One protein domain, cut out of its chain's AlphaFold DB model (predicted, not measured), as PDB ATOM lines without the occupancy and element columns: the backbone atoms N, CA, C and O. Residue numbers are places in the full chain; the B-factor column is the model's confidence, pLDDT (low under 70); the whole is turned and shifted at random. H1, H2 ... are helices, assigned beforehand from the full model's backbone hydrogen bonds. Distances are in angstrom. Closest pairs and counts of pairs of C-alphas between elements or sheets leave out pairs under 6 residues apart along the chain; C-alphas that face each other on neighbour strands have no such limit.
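Overview. This is residues 91 to 215 of the 218 residues of the protein "Uncharacterized lipoprotein TC_0107" of Chlamydia muridarum (strain MoPn / Nigg) (UniProt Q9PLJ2). The long helix H6 runs along one side of an elongated helical body and spans its middle. Toward one end H4, H7, H8 and H9 form a four-helix ring in which each touches the next; toward the other end H1 has H3 beside it on one side and H5 on another, with the short H2 at the tip. The printed part has 125 residues with nine named helices, H1 to H9 in order along the chain, and no named strand: the class is all helix. The whole is compact, with a radius of gyration of the C-alphas of 14.2 A and spans of 42 by 27 by 25 A.

Along the chain. H6, residues 154 to 173, is the longest helix, 27.8 A from C-alpha 154 at (33.845, 48.914, 12.452) to C-alpha 173 at (28.535, 34.125, -10.439). H4 covers residues 130 to 139, H5 residues 141 to 151 over 15.2 A, and H9 residues 205 to 214, ending with C-alpha 214 at (47.690, 48.934, 1.306). H7 is residues 179 to 188 and H8 residues 193 to 201. H1, residues 91 to 105, measures 20.8 A and begins with C-alpha 91 at (28.773, 60.626, -12.906). H2 is residues 108 to 113 and H3 residues 115 to 125, 15.3 A long.

Arrangement. H6 touches H9 with residues 161 to 168 alone, at a steep tilt of 63 degrees; the closest C-alphas, of Ser 165 and Trp 205, are 5.8 A apart. With residues 167 to 171 alone H6 only just touches H4, by 3 pairs of C-alphas within 8 A, the closest those of Pro 130 and Phe 168 at 6.1 A. H5 and H6 only just touch, with 3 such pairs, and only at the corner, H6 with residues 156 to 157 alone; the closest C-alphas are those of Gln 151 and Trp 157, 5.4 A. H4 touches H7 at a shallow tilt of 6 degrees, the same way, closest at C-alphas 131 and 185, 6.6 A. H8 and H9 form a helical hairpin, closest at C-alphas 199 and 208, 6.3 A. H1 touches H3, closest at C-alphas 95 and 121, 5.0 A, and H5, closest at C-alphas 104 and 150, 4.7 A. H2 touches no helix but is near H1. In each of the nine helices every O i to N i+4 pair is within hydrogen-bond range.

Size, cuts and confidence. The two C-alphas farthest apart, of Ile 109 and Ala 180, are 43.2 A apart. The printed part has no cut, and its eight links are tight. The mean pLDDT of the printed part is 91.7, and no printed residue is under 70.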
ATOM      1  N   ALA A  91      29.930  60.774 -13.785       93.53
ATOM      2  CA  ALA A  91      28.773  60.626 -12.906       93.53
ATOM      3  C   ALA A  91      28.991  59.489 -11.898       93.53
ATOM      4  O   ALA A  91      28.770  59.669 -10.702       93.53
ATOM      5  N   GLU A  92      29.507  58.355 -12.368       93.64
ATOM      6  CA  GLU A  92      29.840  57.205 -11.533       93.64
ATOM      7  C   GLU A  92      30.972  57.519 -10.548       93.64
ATOM      8  O   GLU A  92      30.865  57.176  -9.370       93.64
ATOM      9  N   ARG A  93      32.021  58.235 -10.986       94.55
ATOM     10  CA  ARG A  93      33.103  58.704 -10.098       94.55
ATOM     11  C   ARG A  93      32.578  59.624  -8.994       94.55
ATOM     12  O   ARG A  93      32.966  59.473  -7.836       94.55
ATOM     13  N   LYS A  94      31.649  60.533  -9.315       94.94
ATOM     14  CA  LYS A  94      30.989  61.395  -8.316       94.94
ATOM     15  C   LYS A  94      30.152  60.594  -7.323       94.94
ATOM     16  O   LYS A  94      30.216  60.872  -6.128       94.94
ATOM     17  N   ASP A  95      29.395  59.605  -7.792       93.82
ATOM     18  CA  ASP A  95      28.605  58.737  -6.916       93.82
ATOM     19  C   ASP A  95      29.496  57.909  -5.981       93.82
ATOM     20  O   ASP A  95      29.220  57.833  -4.783       93.82
ATOM     21  N   LEU A  96      30.597  57.348  -6.495       94.14
ATOM     22  CA  LEU A  96      31.591  56.641  -5.687       94.14
ATOM     23  C   LEU A  96      32.190  57.559  -4.617       94.14
ATOM     24  O   LEU A  96      32.193  57.212  -3.433       94.14
ATOM     25  N   SER A  97      32.634  58.752  -5.016       95.19
ATOM     26  CA  SER A  97      33.191  59.749  -4.101       95.19
ATOM     27  C   SER A  97      32.199  60.162  -3.019       95.19
ATOM     28  O   SER A  97      32.554  60.213  -1.838       95.19
ATOM     29  N   PHE A  98      30.931  60.362  -3.383       93.72
ATOM     30  CA  PHE A  98      29.871  60.658  -2.429       93.72
ATOM     31  C   PHE A  98      29.668  59.522  -1.422       93.72
ATOM     32  O   PHE A  98      29.592  59.788  -0.223       93.72
ATOM     33  N   VAL A  99      29.596  58.266  -1.878       92.16
ATOM     34  CA  VAL A  99      29.395  57.103  -1.000       92.16
ATOM     35  C   VAL A  99      30.556  56.953  -0.022       92.16
ATOM     36  O   VAL A  99      30.322  56.848   1.184       92.16
ATOM     37  N   VAL A 100      31.794  56.980  -0.522       93.52
ATOM     38  CA  VAL A 100      33.000  56.813   0.302       93.52
ATOM     39  C   VAL A 100      33.128  57.956   1.306       93.52
ATOM     40  O   VAL A 100      33.279  57.700   2.501       93.52
ATOM     41  N   SER A 101      32.981  59.208   0.865       92.78
ATOM     42  CA  SER A 101      33.084  60.381   1.744       92.78
ATOM     43  C   SER A 101      31.965  60.413   2.783       92.78
ATOM     44  O   SER A 101      32.211  60.663   3.962       92.78
ATOM     45  N   ALA A 102      30.726  60.096   2.389       91.54
ATOM     46  CA  ALA A 102      29.611  60.015   3.325       91.54
ATOM     47  C   ALA A 102      29.876  58.960   4.405       91.54
ATOM     48  O   ALA A 102      29.753  59.266   5.591       91.54
ATOM     49  N   ALA A 103      30.273  57.750   4.008       89.94
ATOM     50  CA  ALA A 103      30.578  56.652   4.921       89.94
ATOM     51  C   ALA A 103      31.779  56.952   5.835       89.94
ATOM     52  O   ALA A 103      31.750  56.609   7.017       89.94
ATOM     53  N   ALA A 104      32.803  57.632   5.321       92.68
ATOM     54  CA  ALA A 104      33.987  57.996   6.085       92.68
ATOM     55  C   ALA A 104      33.713  59.118   7.102       92.68
ATOM     56  O   ALA A 104      34.126  59.007   8.257       92.68
ATOM     57  N   GLU A 105      32.982  60.170   6.719       91.17
ATOM     58  CA  GLU A 105      32.994  61.452   7.446       91.17
ATOM     59  C   GLU A 105      31.684  61.797   8.157       91.17
ATOM     60  O   GLU A 105      31.701  62.455   9.198       91.17
ATOM     61  N   LYS A 106      30.526  61.347   7.653       90.21
ATOM     62  CA  LYS A 106      29.243  61.700   8.276       90.21
ATOM     63  C   LYS A 106      29.076  60.986   9.618       90.21
ATOM     64  O   LYS A 106      29.362  59.792   9.751       90.21
ATOM     65  N   SER A 107      28.551  61.708  10.610       87.51
ATOM     66  CA  SER A 107      28.120  61.126  11.886       87.51
ATOM     67  C   SER A 107      27.033  60.069  11.664       87.51
ATOM     68  O   SER A 107      26.367  60.062  10.630       87.51
ATOM     69  N   SER A 108      26.807  59.183  12.636       84.23
ATOM     70  CA  SER A 108      25.771  58.142  12.523       84.23
ATOM     71  C   SER A 108      24.381  58.721  12.222       84.23
ATOM     72  O   SER A 108      23.638  58.156  11.423       84.23
ATOM     73  N   ILE A 109      24.055  59.886  12.798       87.00
ATOM     74  CA  ILE A 109      22.794  60.601  12.542       87.00
ATOM     75  C   ILE A 109      22.767  61.150  11.109       87.00
ATOM     76  O   ILE A 109      21.791  60.955  10.390       87.00
ATOM     77  N   ALA A 110      23.846  61.793  10.655       87.14
ATOM     78  CA  ALA A 110      23.925  62.324   9.294       87.14
ATOM     79  C   ALA A 110      23.911  61.215   8.222       87.14
ATOM     80  O   ALA A 110      23.334  61.406   7.153       87.14
ATOM     81  N   LEU A 111      24.492  60.044   8.506       88.66
ATOM     82  CA  LEU A 111      24.392  58.852   7.660       88.66
ATOM     83  C   LEU A 111      22.953  58.349   7.550       88.66
ATOM     84  O   LEU A 111      22.502  58.034   6.451       88.66
ATOM     85  N   ALA A 112      22.227  58.315   8.670       83.25
ATOM     86  CA  ALA A 112      20.825  57.918   8.687       83.25
ATOM     87  C   ALA A 112      19.962  58.862   7.836       83.25
ATOM     88  O   ALA A 112      19.153  58.405   7.032       83.25
ATOM     89  N   MET A 113      20.195  60.175   7.939       88.10
ATOM     90  CA  MET A 113      19.489  61.178   7.134       88.10
ATOM     91  C   MET A 113      19.838  61.087   5.639       88.10
ATOM     92  O   MET A 113      18.971  61.284   4.793       88.10
ATOM     93  N   ALA A 114      21.084  60.741   5.302       86.85
ATOM     94  CA  ALA A 114      21.555  60.610   3.920       86.85
ATOM     95  C   ALA A 114      21.334  59.212   3.308       86.85
ATOM     96  O   ALA A 114      21.769  58.953   2.186       86.85
ATOM     97  N   GLN A 115      20.664  58.295   4.012       84.88
ATOM     98  CA  GLN A 115      20.510  56.901   3.591       84.88
ATOM     99  C   GLN A 115      19.888  56.757   2.196       84.88
ATOM    100  O   GLN A 115      20.316  55.904   1.416       84.88
ATOM    101  N   GLY A 116      18.872  57.566   1.882       85.42
ATOM    102  CA  GLY A 116      18.202  57.533   0.579       85.42
ATOM    103  C   GLY A 116      19.145  57.900  -0.567       85.42
ATOM    104  O   GLY A 116      19.194  57.194  -1.574       85.42
ATOM    105  N   GLU A 117      19.941  58.952  -0.381       88.84
ATOM    106  CA  GLU A 117      20.933  59.415  -1.355       88.84
ATOM    107  C   GLU A 117      22.067  58.402  -1.521       88.84
ATOM    108  O   GLU A 117      22.410  58.056  -2.649       88.84
ATOM    109  N   ILE A 118      22.592  57.866  -0.411       87.98
ATOM    110  CA  ILE A 118      23.652  56.843  -0.422       87.98
ATOM    111  C   ILE A 118      23.164  55.600  -1.160       87.98
ATOM    112  O   ILE A 118      23.866  55.069  -2.014       87.98
ATOM    113  N   LYS A 119      21.934  55.153  -0.887       84.74
ATOM    114  CA  LYS A 119      21.343  54.010  -1.587       84.74
ATOM    115  C   LYS A 119      21.141  54.293  -3.077       84.74
ATOM    116  O   LYS A 119      21.367  53.402  -3.891       84.74
ATOM    117  N   GLY A 120      20.726  55.508  -3.430       86.76
ATOM    118  CA  GLY A 120      20.613  55.945  -4.820       86.76
ATOM    119  C   GLY A 120      21.957  55.896  -5.546       86.76
ATOM    120  O   GLY A 120      22.047  55.290  -6.610       86.76
ATOM    121  N   ALA A 121      23.008  56.456  -4.948       87.18
ATOM    122  CA  ALA A 121      24.365  56.420  -5.494       87.18
ATOM    123  C   ALA A 121      24.895  54.982  -5.622       87.18
ATOM    124  O   ALA A 121      25.334  54.586  -6.697       87.18
ATOM    125  N   LEU A 122      24.734  54.157  -4.578       85.23
ATOM    126  CA  LEU A 122      25.083  52.732  -4.607       85.23
ATOM    127  C   LEU A 122      24.368  51.975  -5.732       85.23
ATOM    128  O   LEU A 122      24.971  51.127  -6.381       85.23
ATOM    129  N   SER A 123      23.088  52.274  -5.980       83.23
ATOM    130  CA  SER A 123      22.338  51.615  -7.054       83.23
ATOM    131  C   SER A 123      22.869  51.949  -8.446       83.23
ATOM    132  O   SER A 123      22.838  51.076  -9.305       83.23
ATOM    133  N   ARG A 124      23.396  53.164  -8.647       86.53
ATOM    134  CA  ARG A 124      23.982  53.596  -9.922       86.53
ATOM    135  C   ARG A 124      25.365  52.992 -10.153       86.53
ATOM    136  O   ARG A 124      25.651  52.555 -11.257       86.53
ATOM    137  N   ILE A 125      26.194  52.891  -9.112       88.26
ATOM    138  CA  ILE A 125      27.544  52.311  -9.246       88.26
ATOM    139  C   ILE A 125      27.562  50.775  -9.247       88.26
ATOM    140  O   ILE A 125      28.585  50.181  -9.569       88.26
ATOM    141  N   ARG A 126      26.454  50.104  -8.897       83.79
ATOM    142  CA  ARG A 126      26.383  48.630  -8.850       83.79
ATOM    143  C   ARG A 126      26.553  47.968 -10.222       83.79
ATOM    144  O   ARG A 126      26.900  46.795 -10.269       83.79
ATOM    145  N   GLU A 127      26.294  48.684 -11.311       84.75
ATOM    146  CA  GLU A 127      26.445  48.172 -12.683       84.75
ATOM    147  C   GLU A 127      27.901  48.222 -13.177       84.75
ATOM    148  O   GLU A 127      28.230  47.655 -14.216       84.75
ATOM    149  N   ILE A 128      28.796  48.876 -12.435       91.23
ATOM    150  CA  ILE A 128      30.209  48.995 -12.795       91.23
ATOM    151  C   ILE A 128      30.910  47.658 -12.569       91.23
ATOM    152  O   ILE A 128      30.650  46.961 -11.584       91.23
ATOM    153  N   HIS A 129      31.844  47.324 -13.459       92.52
ATOM    154  CA  HIS A 129      32.704  46.165 -13.278       92.52
ATOM    155  C   HIS A 129      33.471  46.253 -11.936       92.52
ATOM    156  O   HIS A 129      34.143  47.260 -11.688       92.52
ATOM    157  N   PRO A 130      33.449  45.215 -11.079       93.13
ATOM    158  CA  PRO A 130      34.093  45.239  -9.761       93.13
ATOM    159  C   PRO A 130      35.562  45.680  -9.761       93.13
ATOM    160  O   PRO A 130      35.971  46.469  -8.913       93.13
ATOM    161  N   LEU A 131      36.354  45.206 -10.729       94.93
ATOM    162  CA  LEU A 131      37.769  45.581 -10.836       94.93
ATOM    163  C   LEU A 131      37.956  47.048 -11.243       94.93
ATOM    164  O   LEU A 131      38.847  47.701 -10.716       94.93
ATOM    165  N   VAL A 132      37.088  47.589 -12.108       94.64
ATOM    166  CA  VAL A 132      37.126  49.015 -12.490       94.64
ATOM    167  C   VAL A 132      36.768  49.885 -11.288       94.64
ATOM    168  O   VAL A 132      37.395  50.915 -11.057       94.64
ATOM    169  N   LEU A 133      35.800  49.448 -10.476       94.14
ATOM    170  CA  LEU A 133      35.442  50.124  -9.232       94.14
ATOM    171  C   LEU A 133      36.629  50.175  -8.253       94.14
ATOM    172  O   LEU A 133      36.902  51.229  -7.683       94.14
ATOM    173  N   LEU A 134      37.340  49.056  -8.064       94.43
ATOM    174  CA  LEU A 134      38.531  49.007  -7.211       94.43
ATOM    175  C   LEU A 134      39.691  49.828  -7.772       94.43
ATOM    176  O   LEU A 134      40.376  50.502  -7.011       94.43
ATOM    177  N   GLN A 135      39.893  49.796  -9.086       93.96
ATOM    178  CA  GLN A 135      40.906  50.607  -9.746       93.96
ATOM    179  C   GLN A 135      40.619  52.097  -9.529       93.96
ATOM    180  O   GLN A 135      41.497  52.830  -9.090       93.96
ATOM    181  N   ALA A 136      39.370  52.533  -9.721       93.21
ATOM    182  CA  ALA A 136      38.970  53.914  -9.469       93.21
ATOM    183  C   ALA A 136      39.141  54.323  -7.996       93.21
ATOM    184  O   ALA A 136      39.510  55.462  -7.724       93.21
ATOM    185  N   LEU A 137      38.896  53.407  -7.049       93.18
ATOM    186  CA  LEU A 137      39.199  53.630  -5.632       93.18
ATOM    187  C   LEU A 137      40.702  53.818  -5.397       93.18
ATOM    188  O   LEU A 137      41.060  54.690  -4.618       93.18
ATOM    189  N   ALA A 138      41.550  53.013  -6.039       93.17
ATOM    190  CA  ALA A 138      43.005  53.023  -5.871       93.17
ATOM    191  C   ALA A 138      43.691  54.244  -6.497       93.17
ATOM    192  O   ALA A 138      44.645  54.771  -5.931       93.17
ATOM    193  N   GLU A 139      43.198  54.694  -7.650       91.96
ATOM    194  CA  GLU A 139      43.748  55.824  -8.406       91.96
ATOM    195  C   GLU A 139      43.467  57.187  -7.757       91.96
ATOM    196  O   GLU A 139      44.162  58.157  -8.052       91.96
ATOM    197  N   ASP A 140      42.454  57.292  -6.890       92.66
ATOM    198  CA  ASP A 140      42.111  58.532  -6.194       92.66
ATOM    199  C   ASP A 140      42.557  58.473  -4.716       92.66
ATOM    200  O   ASP A 140      41.925  57.802  -3.887       92.66
ATOM    201  N   PRO A 141      43.610  59.221  -4.326       92.83
ATOM    202  CA  PRO A 141      44.106  59.238  -2.952       92.83
ATOM    203  C   PRO A 141      43.053  59.655  -1.917       92.83
ATOM    204  O   PRO A 141      43.108  59.203  -0.769       92.83
ATOM    205  N   ALA A 142      42.085  60.501  -2.290       93.95
ATOM    206  CA  ALA A 142      41.011  60.910  -1.390       93.95
ATOM    207  C   ALA A 142      40.055  59.742  -1.104       93.95
ATOM    208  O   ALA A 142      39.598  59.588   0.034       93.95
ATOM    209  N   LEU A 143      39.805  58.882  -2.096       94.83
ATOM    210  CA  LEU A 143      39.013  57.668  -1.912       94.83
ATOM    211  C   LEU A 143      39.749  56.662  -1.031       94.83
ATOM    212  O   LEU A 143      39.148  56.167  -0.080       94.83
ATOM    213  N   ILE A 144      41.049  56.427  -1.244       94.62
ATOM    214  CA  ILE A 144      41.851  55.564  -0.357       94.62
ATOM    215  C   ILE A 144      41.864  56.093   1.078       94.62
ATOM    216  O   ILE A 144      41.670  55.327   2.025       94.62
ATOM    217  N   ALA A 145      42.041  57.402   1.269       93.54
ATOM    218  CA  ALA A 145      41.967  58.012   2.591       93.54
ATOM    219  C   ALA A 145      40.580  57.821   3.228       93.54
ATOM    220  O   ALA A 145      40.483  57.495   4.413       93.54
ATOM    221  N   GLY A 146      39.506  57.968   2.446       94.28
ATOM    222  CA  GLY A 146      38.138  57.686   2.879       94.28
ATOM    223  C   GLY A 146      37.934  56.222   3.278       94.28
ATOM    224  O   GLY A 146      37.368  55.950   4.335       94.28
ATOM    225  N   MET A 147      38.468  55.281   2.499       94.54
ATOM    226  CA  MET A 147      38.436  53.848   2.802       94.54
ATOM    227  C   MET A 147      39.181  53.527   4.104       94.54
ATOM    228  O   MET A 147      38.627  52.850   4.970       94.54
ATOM    229  N   LYS A 148      40.377  54.092   4.315       93.83
ATOM    230  CA  LYS A 148      41.146  53.946   5.567       93.83
ATOM    231  C   LYS A 148      40.419  54.546   6.775       93.83
ATOM    232  O   LYS A 148      40.358  53.927   7.834       93.83
ATOM    233  N   LYS A 149      39.805  55.728   6.628       93.61
ATOM    234  CA  LYS A 149      38.943  56.313   7.676       93.61
ATOM    235  C   LYS A 149      37.754  55.401   7.993       93.61
ATOM    236  O   LYS A 149      37.387  55.253   9.156       93.61
ATOM    237  N   MET A 150      37.158  54.788   6.969       92.21
ATOM    238  CA  MET A 150      36.035  53.869   7.130       92.21
ATOM    239  C   MET A 150      36.442  52.589   7.865       92.21
ATOM    240  O   MET A 150      35.676  52.155   8.718       92.21
ATOM    241  N   GLN A 151      37.641  52.043   7.614       91.22
ATOM    242  CA  GLN A 151      38.189  50.889   8.349       91.22
ATOM    243  C   GLN A 151      38.238  51.124   9.866       91.22
ATOM    244  O   GLN A 151      37.987  50.200  10.629       91.22
ATOM    245  N   GLY A 152      38.474  52.361  10.321       90.46
ATOM    246  CA  GLY A 152      38.419  52.720  11.746       90.46
ATOM    247  C   GLY A 152      37.004  52.790  12.343       90.46
ATOM    248  O   GLY A 152      36.845  53.027  13.539       90.46
ATOM    249  N   ARG A 153      35.957  52.621  11.526       89.70
ATOM    250  CA  ARG A 153      34.543  52.665  11.920       89.70
ATOM    251  C   ARG A 153      33.903  51.297  11.699       89.70
ATOM    252  O   ARG A 153      33.093  51.142  10.786       89.70
ATOM    253  N   ASP A 154      34.213  50.337  12.569       89.08
ATOM    254  CA  ASP A 154      33.845  48.914  12.452       89.08
ATOM    255  C   ASP A 154      32.437  48.655  11.903       89.08
ATOM    256  O   ASP A 154      32.251  47.864  10.982       89.08
ATOM    257  N   TRP A 155      31.412  49.315  12.450       87.35
ATOM    258  CA  TRP A 155      30.030  49.080  12.026       87.35
ATOM    259  C   TRP A 155      29.749  49.568  10.595       87.35
ATOM    260  O   TRP A 155      29.007  48.907   9.871       87.35
ATOM    261  N   VAL A 156      30.345  50.691  10.172       88.07
ATOM    262  CA  VAL A 156      30.220  51.212   8.801       88.07
ATOM    263  C   VAL A 156      31.004  50.323   7.850       88.07
ATOM    264  O   VAL A 156      30.458  49.892   6.837       88.07
ATOM    265  N   TRP A 157      32.247  50.004   8.217       90.41
ATOM    266  CA  TRP A 157      33.121  49.132   7.442       90.41
ATOM    267  C   TRP A 157      32.474  47.775   7.181       90.41
ATOM    268  O   TRP A 157      32.343  47.363   6.035       90.41
ATOM    269  N   ASN A 158      31.967  47.112   8.221       89.70
ATOM    270  CA  ASN A 158      31.335  45.801   8.092       89.70
ATOM    271  C   ASN A 158      30.110  45.828   7.169       89.70
ATOM    272  O   ASN A 158      29.908  44.896   6.388       89.70
ATOM    273  N   ILE A 159      29.295  46.888   7.225       85.02
ATOM    274  CA  ILE A 159      28.144  47.049   6.325       85.02
ATOM    275  C   ILE A 159      28.619  47.270   4.888       85.02
ATOM    276  O   ILE A 159      28.140  46.586   3.984       85.02
ATOM    277  N   PHE A 160      29.566  48.186   4.684       86.99
ATOM    278  CA  PHE A 160      30.123  48.489   3.370       86.99
ATOM    279  C   PHE A 160      30.724  47.237   2.722       86.99
ATOM    280  O   PHE A 160      30.332  46.858   1.620       86.99
ATOM    281  N   MET A 161      31.579  46.523   3.456       90.18
ATOM    282  CA  MET A 161      32.214  45.286   3.008       90.18
ATOM    283  C   MET A 161      31.206  44.179   2.719       90.18
ATOM    284  O   MET A 161      31.377  43.442   1.751       90.18
ATOM    285  N   THR A 162      30.139  44.067   3.515       88.48
ATOM    286  CA  THR A 162      29.080  43.078   3.275       88.48
ATOM    287  C   THR A 162      28.364  43.338   1.951       88.48
ATOM    288  O   THR A 162      28.135  42.404   1.186       88.48
ATOM    289  N   GLU A 163      27.993  44.586   1.666       85.24
ATOM    290  CA  GLU A 163      27.287  44.925   0.425       85.24
ATOM    291  C   GLU A 163      28.209  44.849  -0.796       85.24
ATOM    292  O   GLU A 163      27.805  44.319  -1.833       85.24
ATOM    293  N   LEU A 164      29.463  45.283  -0.658       88.56
ATOM    294  CA  LEU A 164      30.455  45.198  -1.725       88.56
ATOM    295  C   LEU A 164      30.797  43.739  -2.064       88.56
ATOM    296  O   LEU A 164      30.750  43.351  -3.228       88.56
ATOM    297  N   SER A 165      31.018  42.898  -1.049       90.95
ATOM    298  CA  SER A 165      31.280  41.462  -1.236       90.95
ATOM    299  C   SER A 165      30.111  40.754  -1.920       90.95
ATOM    300  O   SER A 165      30.324  39.925  -2.797       90.95
ATOM    301  N   LYS A 166      28.860  41.102  -1.581       89.32
ATOM    302  CA  LYS A 166      27.682  40.560  -2.283       89.32
ATOM    303  C   LYS A 166      27.659  40.955  -3.754       89.32
ATOM    304  O   LYS A 166      27.333  40.116  -4.588       89.32
ATOM    305  N   ALA A 167      27.965  42.214  -4.067       87.65
ATOM    306  CA  ALA A 167      28.021  42.678  -5.449       87.65
ATOM    307  C   ALA A 167      29.115  41.938  -6.235       87.65
ATOM    308  O   ALA A 167      28.877  41.527  -7.368       87.65
ATOM    309  N   PHE A 168      30.269  41.696  -5.612       92.83
ATOM    310  CA  PHE A 168      31.401  41.029  -6.253       92.83
ATOM    311  C   PHE A 168      31.152  39.533  -6.445       92.83
ATOM    312  O   PHE A 168      31.339  39.037  -7.550       92.83
ATOM    313  N   SER A 169      30.623  38.829  -5.439       93.09
ATOM    314  CA  SER A 169      30.192  37.432  -5.600       93.09
ATOM    315  C   SER A 169      29.096  37.297  -6.659       93.09
ATOM    316  O   SER A 169      29.067  36.329  -7.414       93.09
ATOM    317  N   GLN A 170      28.199  38.282  -6.774       91.17
ATOM    318  CA  GLN A 170      27.212  38.282  -7.847       91.17
ATOM    319  C   GLN A 170      27.864  38.448  -9.226       91.17
ATOM    320  O   GLN A 170      27.517  37.712 -10.145       91.17
ATOM    321  N   ALA A 171      28.823  39.362  -9.371       90.16
ATOM    322  CA  ALA A 171      29.595  39.509 -10.601       90.16
ATOM    323  C   ALA A 171      30.392  38.236 -10.940       90.16
ATOM    324  O   ALA A 171      30.401  37.809 -12.093       90.16
ATOM    325  N   ALA A 172      30.973  37.575  -9.934       92.57
ATOM    326  CA  ALA A 172      31.680  36.305 -10.094       92.57
ATOM    327  C   ALA A 172      30.746  35.201 -10.588       92.57
ATOM    328  O   ALA A 172      31.061  34.516 -11.557       92.57
ATOM    329  N   SER A 173      29.546  35.099 -10.008       91.44
ATOM    330  CA  SER A 173      28.535  34.125 -10.439       91.44
ATOM    331  C   SER A 173      28.049  34.333 -11.880       91.44
ATOM    332  O   SER A 173      27.576  33.389 -12.508       91.44
ATOM    333  N   LEU A 174      28.175  35.557 -12.404       90.50
ATOM    334  CA  LEU A 174      27.852  35.907 -13.788       90.50
ATOM    335  C   LEU A 174      29.059  35.799 -14.732       90.50
ATOM    336  O   LEU A 174      28.917  36.078 -15.919       90.50
ATOM    337  N   GLY A 175      30.231  35.397 -14.232       90.18
ATOM    338  CA  GLY A 175      31.447  35.272 -15.034       90.18
ATOM    339  C   GLY A 175      32.023  36.612 -15.490       90.18
ATOM    340  O   GLY A 175      32.630  36.671 -16.554       90.18
ATOM    341  N   ALA A 176      31.831  37.685 -14.715       90.18
ATOM    342  CA  ALA A 176      32.342  39.012 -15.068       90.18
ATOM    343  C   ALA A 176      33.883  39.073 -15.101       90.18
ATOM    344  O   ALA A 176      34.446  39.864 -15.843       90.18
ATOM    345  N   PHE A 177      34.569  38.230 -14.323       93.09
ATOM    346  CA  PHE A 177      36.027  38.238 -14.214       93.09
ATOM    347  C   PHE A 177      36.668  37.307 -15.248       93.09
ATOM    348  O   PHE A 177      36.640  36.086 -15.086       93.09
ATOM    349  N   SER A 178      37.288  37.866 -16.288       93.89
ATOM    350  CA  SER A 178      38.180  37.092 -17.156       93.89
ATOM    351  C   SER A 178      39.617  37.097 -16.622       93.89
ATOM    352  O   SER A 178      40.052  38.038 -15.956       93.89
ATOM    353  N   VAL A 179      40.394  36.063 -16.959       94.38
ATOM    354  CA  VAL A 179      41.822  35.975 -16.589       94.38
ATOM    355  C   VAL A 179      42.610  37.182 -17.117       94.38
ATOM    356  O   VAL A 179      43.512  37.681 -16.445       94.38
ATOM    357  N   ALA A 180      42.249  37.679 -18.305       95.14
ATOM    358  CA  ALA A 180      42.878  38.849 -18.906       95.14
ATOM    359  C   ALA A 180      42.565  40.133 -18.123       95.14
ATOM    360  O   ALA A 180      43.477  40.918 -17.872       95.14
ATOM    361  N   ASP A 181      41.317  40.317 -17.685       95.05
ATOM    362  CA  ASP A 181      40.905  41.498 -16.917       95.05
ATOM    363  C   ASP A 181      41.571  41.530 -15.540       95.05
ATOM    364  O   ASP A 181      42.046  42.575 -15.101       95.05
ATOM    365  N   VAL A 182      41.680  40.373 -14.878       96.36
ATOM    366  CA  VAL A 182      42.374  40.247 -13.589       96.36
ATOM    367  C   VAL A 182      43.867  40.555 -13.733       96.36
ATOM    368  O   VAL A 182      44.424  41.296 -12.920       96.36
ATOM    369  N   ALA A 183      44.516  40.036 -14.779       95.74
ATOM    370  CA  ALA A 183      45.922  40.318 -15.053       95.74
ATOM    371  C   ALA A 183      46.158  41.798 -15.398       95.74
ATOM    372  O   ALA A 183      47.118  42.394 -14.908       95.74
ATOM    373  N   ALA A 184      45.272  42.401 -16.196       95.44
ATOM    374  CA  ALA A 184      45.327  43.819 -16.529       95.44
ATOM    375  C   ALA A 184      45.148  44.690 -15.280       95.44
ATOM    376  O   ALA A 184      45.953  45.584 -15.049       95.44
ATOM    377  N   PHE A 185      44.158  44.389 -14.436       95.43
ATOM    378  CA  PHE A 185      43.932  45.077 -13.165       95.43
ATOM    379  C   PHE A 185      45.151  44.999 -12.241       95.43
ATOM    380  O   PHE A 185      45.609  46.023 -11.730       95.43
ATOM    381  N   ALA A 186      45.714  43.799 -12.065       95.32
ATOM    382  CA  ALA A 186      46.901  43.611 -11.241       95.32
ATOM    383  C   ALA A 186      48.088  44.416 -11.788       95.32
ATOM    384  O   ALA A 186      48.750  45.124 -11.034       95.32
ATOM    385  N   SER A 187      48.306  44.384 -13.107       94.82
ATOM    386  CA  SER A 187      49.362  45.163 -13.756       94.82
ATOM    387  C   SER A 187      49.167  46.669 -13.585       94.82
ATOM    388  O   SER A 187      50.147  47.370 -13.347       94.82
ATOM    389  N   THR A 188      47.934  47.172 -13.704       93.45
ATOM    390  CA  THR A 188      47.636  48.602 -13.555       93.45
ATOM    391  C   THR A 188      47.946  49.097 -12.149       93.45
ATOM    392  O   THR A 188      48.459  50.198 -12.005       93.45
ATOM    393  N   LEU A 189      47.674  48.291 -11.120       93.27
ATOM    394  CA  LEU A 189      47.924  48.655  -9.722       93.27
ATOM    395  C   LEU A 189      49.306  48.223  -9.200       93.27
ATOM    396  O   LEU A 189      49.596  48.415  -8.022       93.27
ATOM    397  N   GLY A 190      50.158  47.627 -10.040       93.29
ATOM    398  CA  GLY A 190      51.470  47.121  -9.619       93.29
ATOM    399  C   GLY A 190      51.399  45.943  -8.635       93.29
ATOM    400  O   GLY A 190      52.299  45.762  -7.818       93.29
ATOM    401  N   LEU A 191      50.324  45.156  -8.696       94.25
ATOM    402  CA  LEU A 191      50.074  43.988  -7.855       94.25
ATOM    403  C   LEU A 191      50.592  42.697  -8.499       94.25
ATOM    404  O   LEU A 191      50.626  42.555  -9.722       94.25
ATOM    405  N   ASP A 192      50.919  41.707  -7.665       93.62
ATOM    406  CA  ASP A 192      51.241  40.360  -8.135       93.62
ATOM    407  C   ASP A 192      49.996  39.671  -8.718       93.62
ATOM    408  O   ASP A 192      49.013  39.409  -8.017       93.62
ATOM    409  N   SER A 193      50.039  39.358 -10.013       93.56
ATOM    410  CA  SER A 193      48.899  38.792 -10.738       93.56
ATOM    411  C   SER A 193      48.492  37.413 -10.214       93.56
ATOM    412  O   SER A 193      47.298  37.107 -10.195       93.56
ATOM    413  N   GLY A 194      49.441  36.604  -9.727       94.58
ATOM    414  CA  GLY A 194      49.161  35.296  -9.129       94.58
ATOM    415  C   GLY A 194      48.343  35.415  -7.841       94.58
ATOM    416  O   GLY A 194      47.340  34.720  -7.665       94.58
ATOM    417  N   THR A 195      48.729  36.351  -6.977       94.89
ATOM    418  CA  THR A 195      48.039  36.661  -5.720       94.89
ATOM    419  C   THR A 195      46.633  37.188  -5.981       94.89
ATOM    420  O   THR A 195      45.672  36.665  -5.415       94.89
ATOM    421  N   VAL A 196      46.480  38.167  -6.882       96.29
ATOM    422  CA  VAL A 196      45.160  38.721  -7.226       96.29
ATOM    423  C   VAL A 196      44.257  37.645  -7.831       96.29
ATOM    424  O   VAL A 196      43.109  37.515  -7.407       96.29
ATOM    425  N   THR A 197      44.773  36.822  -8.747       96.14
ATOM    426  CA  THR A 197      44.018  35.702  -9.339       96.14
ATOM    427  C   THR A 197      43.535  34.732  -8.264       96.14
ATOM    428  O   THR A 197      42.348  34.430  -8.199       96.14
ATOM    429  N   SER A 198      44.412  34.324  -7.339       96.71
ATOM    430  CA  SER A 198      44.033  33.437  -6.233       96.71
ATOM    431  C   SER A 198      42.948  34.028  -5.323       96.71
ATOM    432  O   SER A 198      42.098  33.292  -4.817       96.71
ATOM    433  N   ILE A 199      42.981  35.342  -5.085       96.90
ATOM    434  CA  ILE A 199      41.985  36.044  -4.270       96.90
ATOM    435  C   ILE A 199      40.632  36.097  -4.990       96.90
ATOM    436  O   ILE A 199      39.610  35.819  -4.360       96.90
ATOM    437  N   VAL A 200      40.624  36.437  -6.284       96.16
ATOM    438  CA  VAL A 200      39.406  36.528  -7.107       96.16
ATOM    439  C   VAL A 200      38.755  35.152  -7.265       96.16
ATOM    440  O   VAL A 200      37.570  35.014  -6.973       96.16
ATOM    441  N   ASP A 201      39.531  34.121  -7.612       94.53
ATOM    442  CA  ASP A 201      39.040  32.743  -7.760       94.53
ATOM    443  C   ASP A 201      38.518  32.162  -6.436       94.53
ATOM    444  O   ASP A 201      37.605  31.339  -6.413       94.53
ATOM    445  N   GLY A 202      39.101  32.588  -5.312       95.43
ATOM    446  CA  GLY A 202      38.670  32.205  -3.969       95.43
ATOM    447  C   GLY A 202      37.537  33.058  -3.391       95.43
ATOM    448  O   GLY A 202      37.199  32.865  -2.223       95.43
ATOM    449  N   GLU A 203      37.005  34.026  -4.148       95.46
ATOM    450  CA  GLU A 203      36.035  35.036  -3.698       95.46
ATOM    451  C   GLU A 203      36.429  35.731  -2.376       95.46
ATOM    452  O   GLU A 203      35.587  36.099  -1.547       95.46
ATOM    453  N   ARG A 204      37.732  35.929  -2.137       95.91
ATOM    454  CA  ARG A 204      38.261  36.526  -0.897       95.91
ATOM    455  C   ARG A 204      38.223  38.057  -0.964       95.91
ATOM    456  O   ARG A 204      39.225  38.730  -0.751       95.91
ATOM    457  N   TRP A 205      37.052  38.634  -1.242       94.95
ATOM    458  CA  TRP A 205      36.888  40.066  -1.558       94.95
ATOM    459  C   TRP A 205      37.432  41.021  -0.496       94.95
ATOM    460  O   TRP A 205      37.965  42.075  -0.832       94.95
ATOM    461  N   ALA A 206      37.326  40.652   0.781       93.57
ATOM    462  CA  ALA A 206      37.879  41.459   1.863       93.57
ATOM    463  C   ALA A 206      39.406  41.583   1.786       93.57
ATOM    464  O   ALA A 206      39.938  42.665   2.009       93.57
ATOM    465  N   GLU A 207      40.084  40.498   1.416       95.32
ATOM    466  CA  GLU A 207      41.531  40.471   1.199       95.32
ATOM    467  C   GLU A 207      41.908  41.281  -0.045       95.32
ATOM    468  O   GLU A 207      42.856  42.054   0.003       95.32
ATOM    469  N   LEU A 208      41.116  41.190  -1.125       95.96
ATOM    470  CA  LEU A 208      41.335  41.992  -2.336       95.96
ATOM    471  C   LEU A 208      41.340  43.491  -2.027       95.96
ATOM    472  O   LEU A 208      42.221  44.225  -2.462       95.96
ATOM    473  N   ILE A 209      40.343  43.938  -1.267       94.19
ATOM    474  CA  ILE A 209      40.188  45.345  -0.896       94.19
ATOM    475  C   ILE A 209      41.325  45.788   0.024       94.19
ATOM    476  O   ILE A 209      41.835  46.892  -0.139       94.19
ATOM    477  N   ASP A 210      41.747  44.938   0.960       93.87
ATOM    478  CA  ASP A 210      42.863  45.249   1.853       93.87
ATOM    479  C   ASP A 210      44.181  45.409   1.077       93.87
ATOM    480  O   ASP A 210      44.874  46.412   1.245       93.87
ATOM    481  N   VAL A 211      44.462  44.505   0.133       94.34
ATOM    482  CA  VAL A 211      45.615  44.607  -0.778       94.34
ATOM    483  C   VAL A 211      45.573  45.912  -1.578       94.34
ATOM    484  O   VAL A 211      46.577  46.621  -1.654       94.34
ATOM    485  N   VAL A 212      44.410  46.286  -2.120       94.09
ATOM    486  CA  VAL A 212      44.244  47.542  -2.873       94.09
ATOM    487  C   VAL A 212      44.469  48.779  -1.993       94.09
ATOM    488  O   VAL A 212      45.117  49.725  -2.425       94.09
ATOM    489  N   ILE A 213      43.990  48.781  -0.745       93.12
ATOM    490  CA  ILE A 213      44.141  49.917   0.187       93.12
ATOM    491  C   ILE A 213      45.584  50.079   0.692       93.12
ATOM    492  O   ILE A 213      46.021  51.196   1.007       93.12
ATOM    493  N   GLN A 214      46.306  48.966   0.832       89.74
ATOM    494  CA  GLN A 214      47.690  48.934   1.306       89.74
ATOM    495  C   GLN A 214      48.710  49.206   0.198       89.74
ATOM    496  O   GLN A 214      49.847  49.569   0.499       89.74
ATOM    497  N   SER A 215      48.306  49.057  -1.062       83.40
ATOM    498  CA  SER A 215      49.172  49.330  -2.203       83.40
ATOM    499  C   SER A 215      49.569  50.806  -2.250       83.40
ATOM    500  O   SER A 215      48.748  51.678  -1.948       83.40
TER     501      SER A 215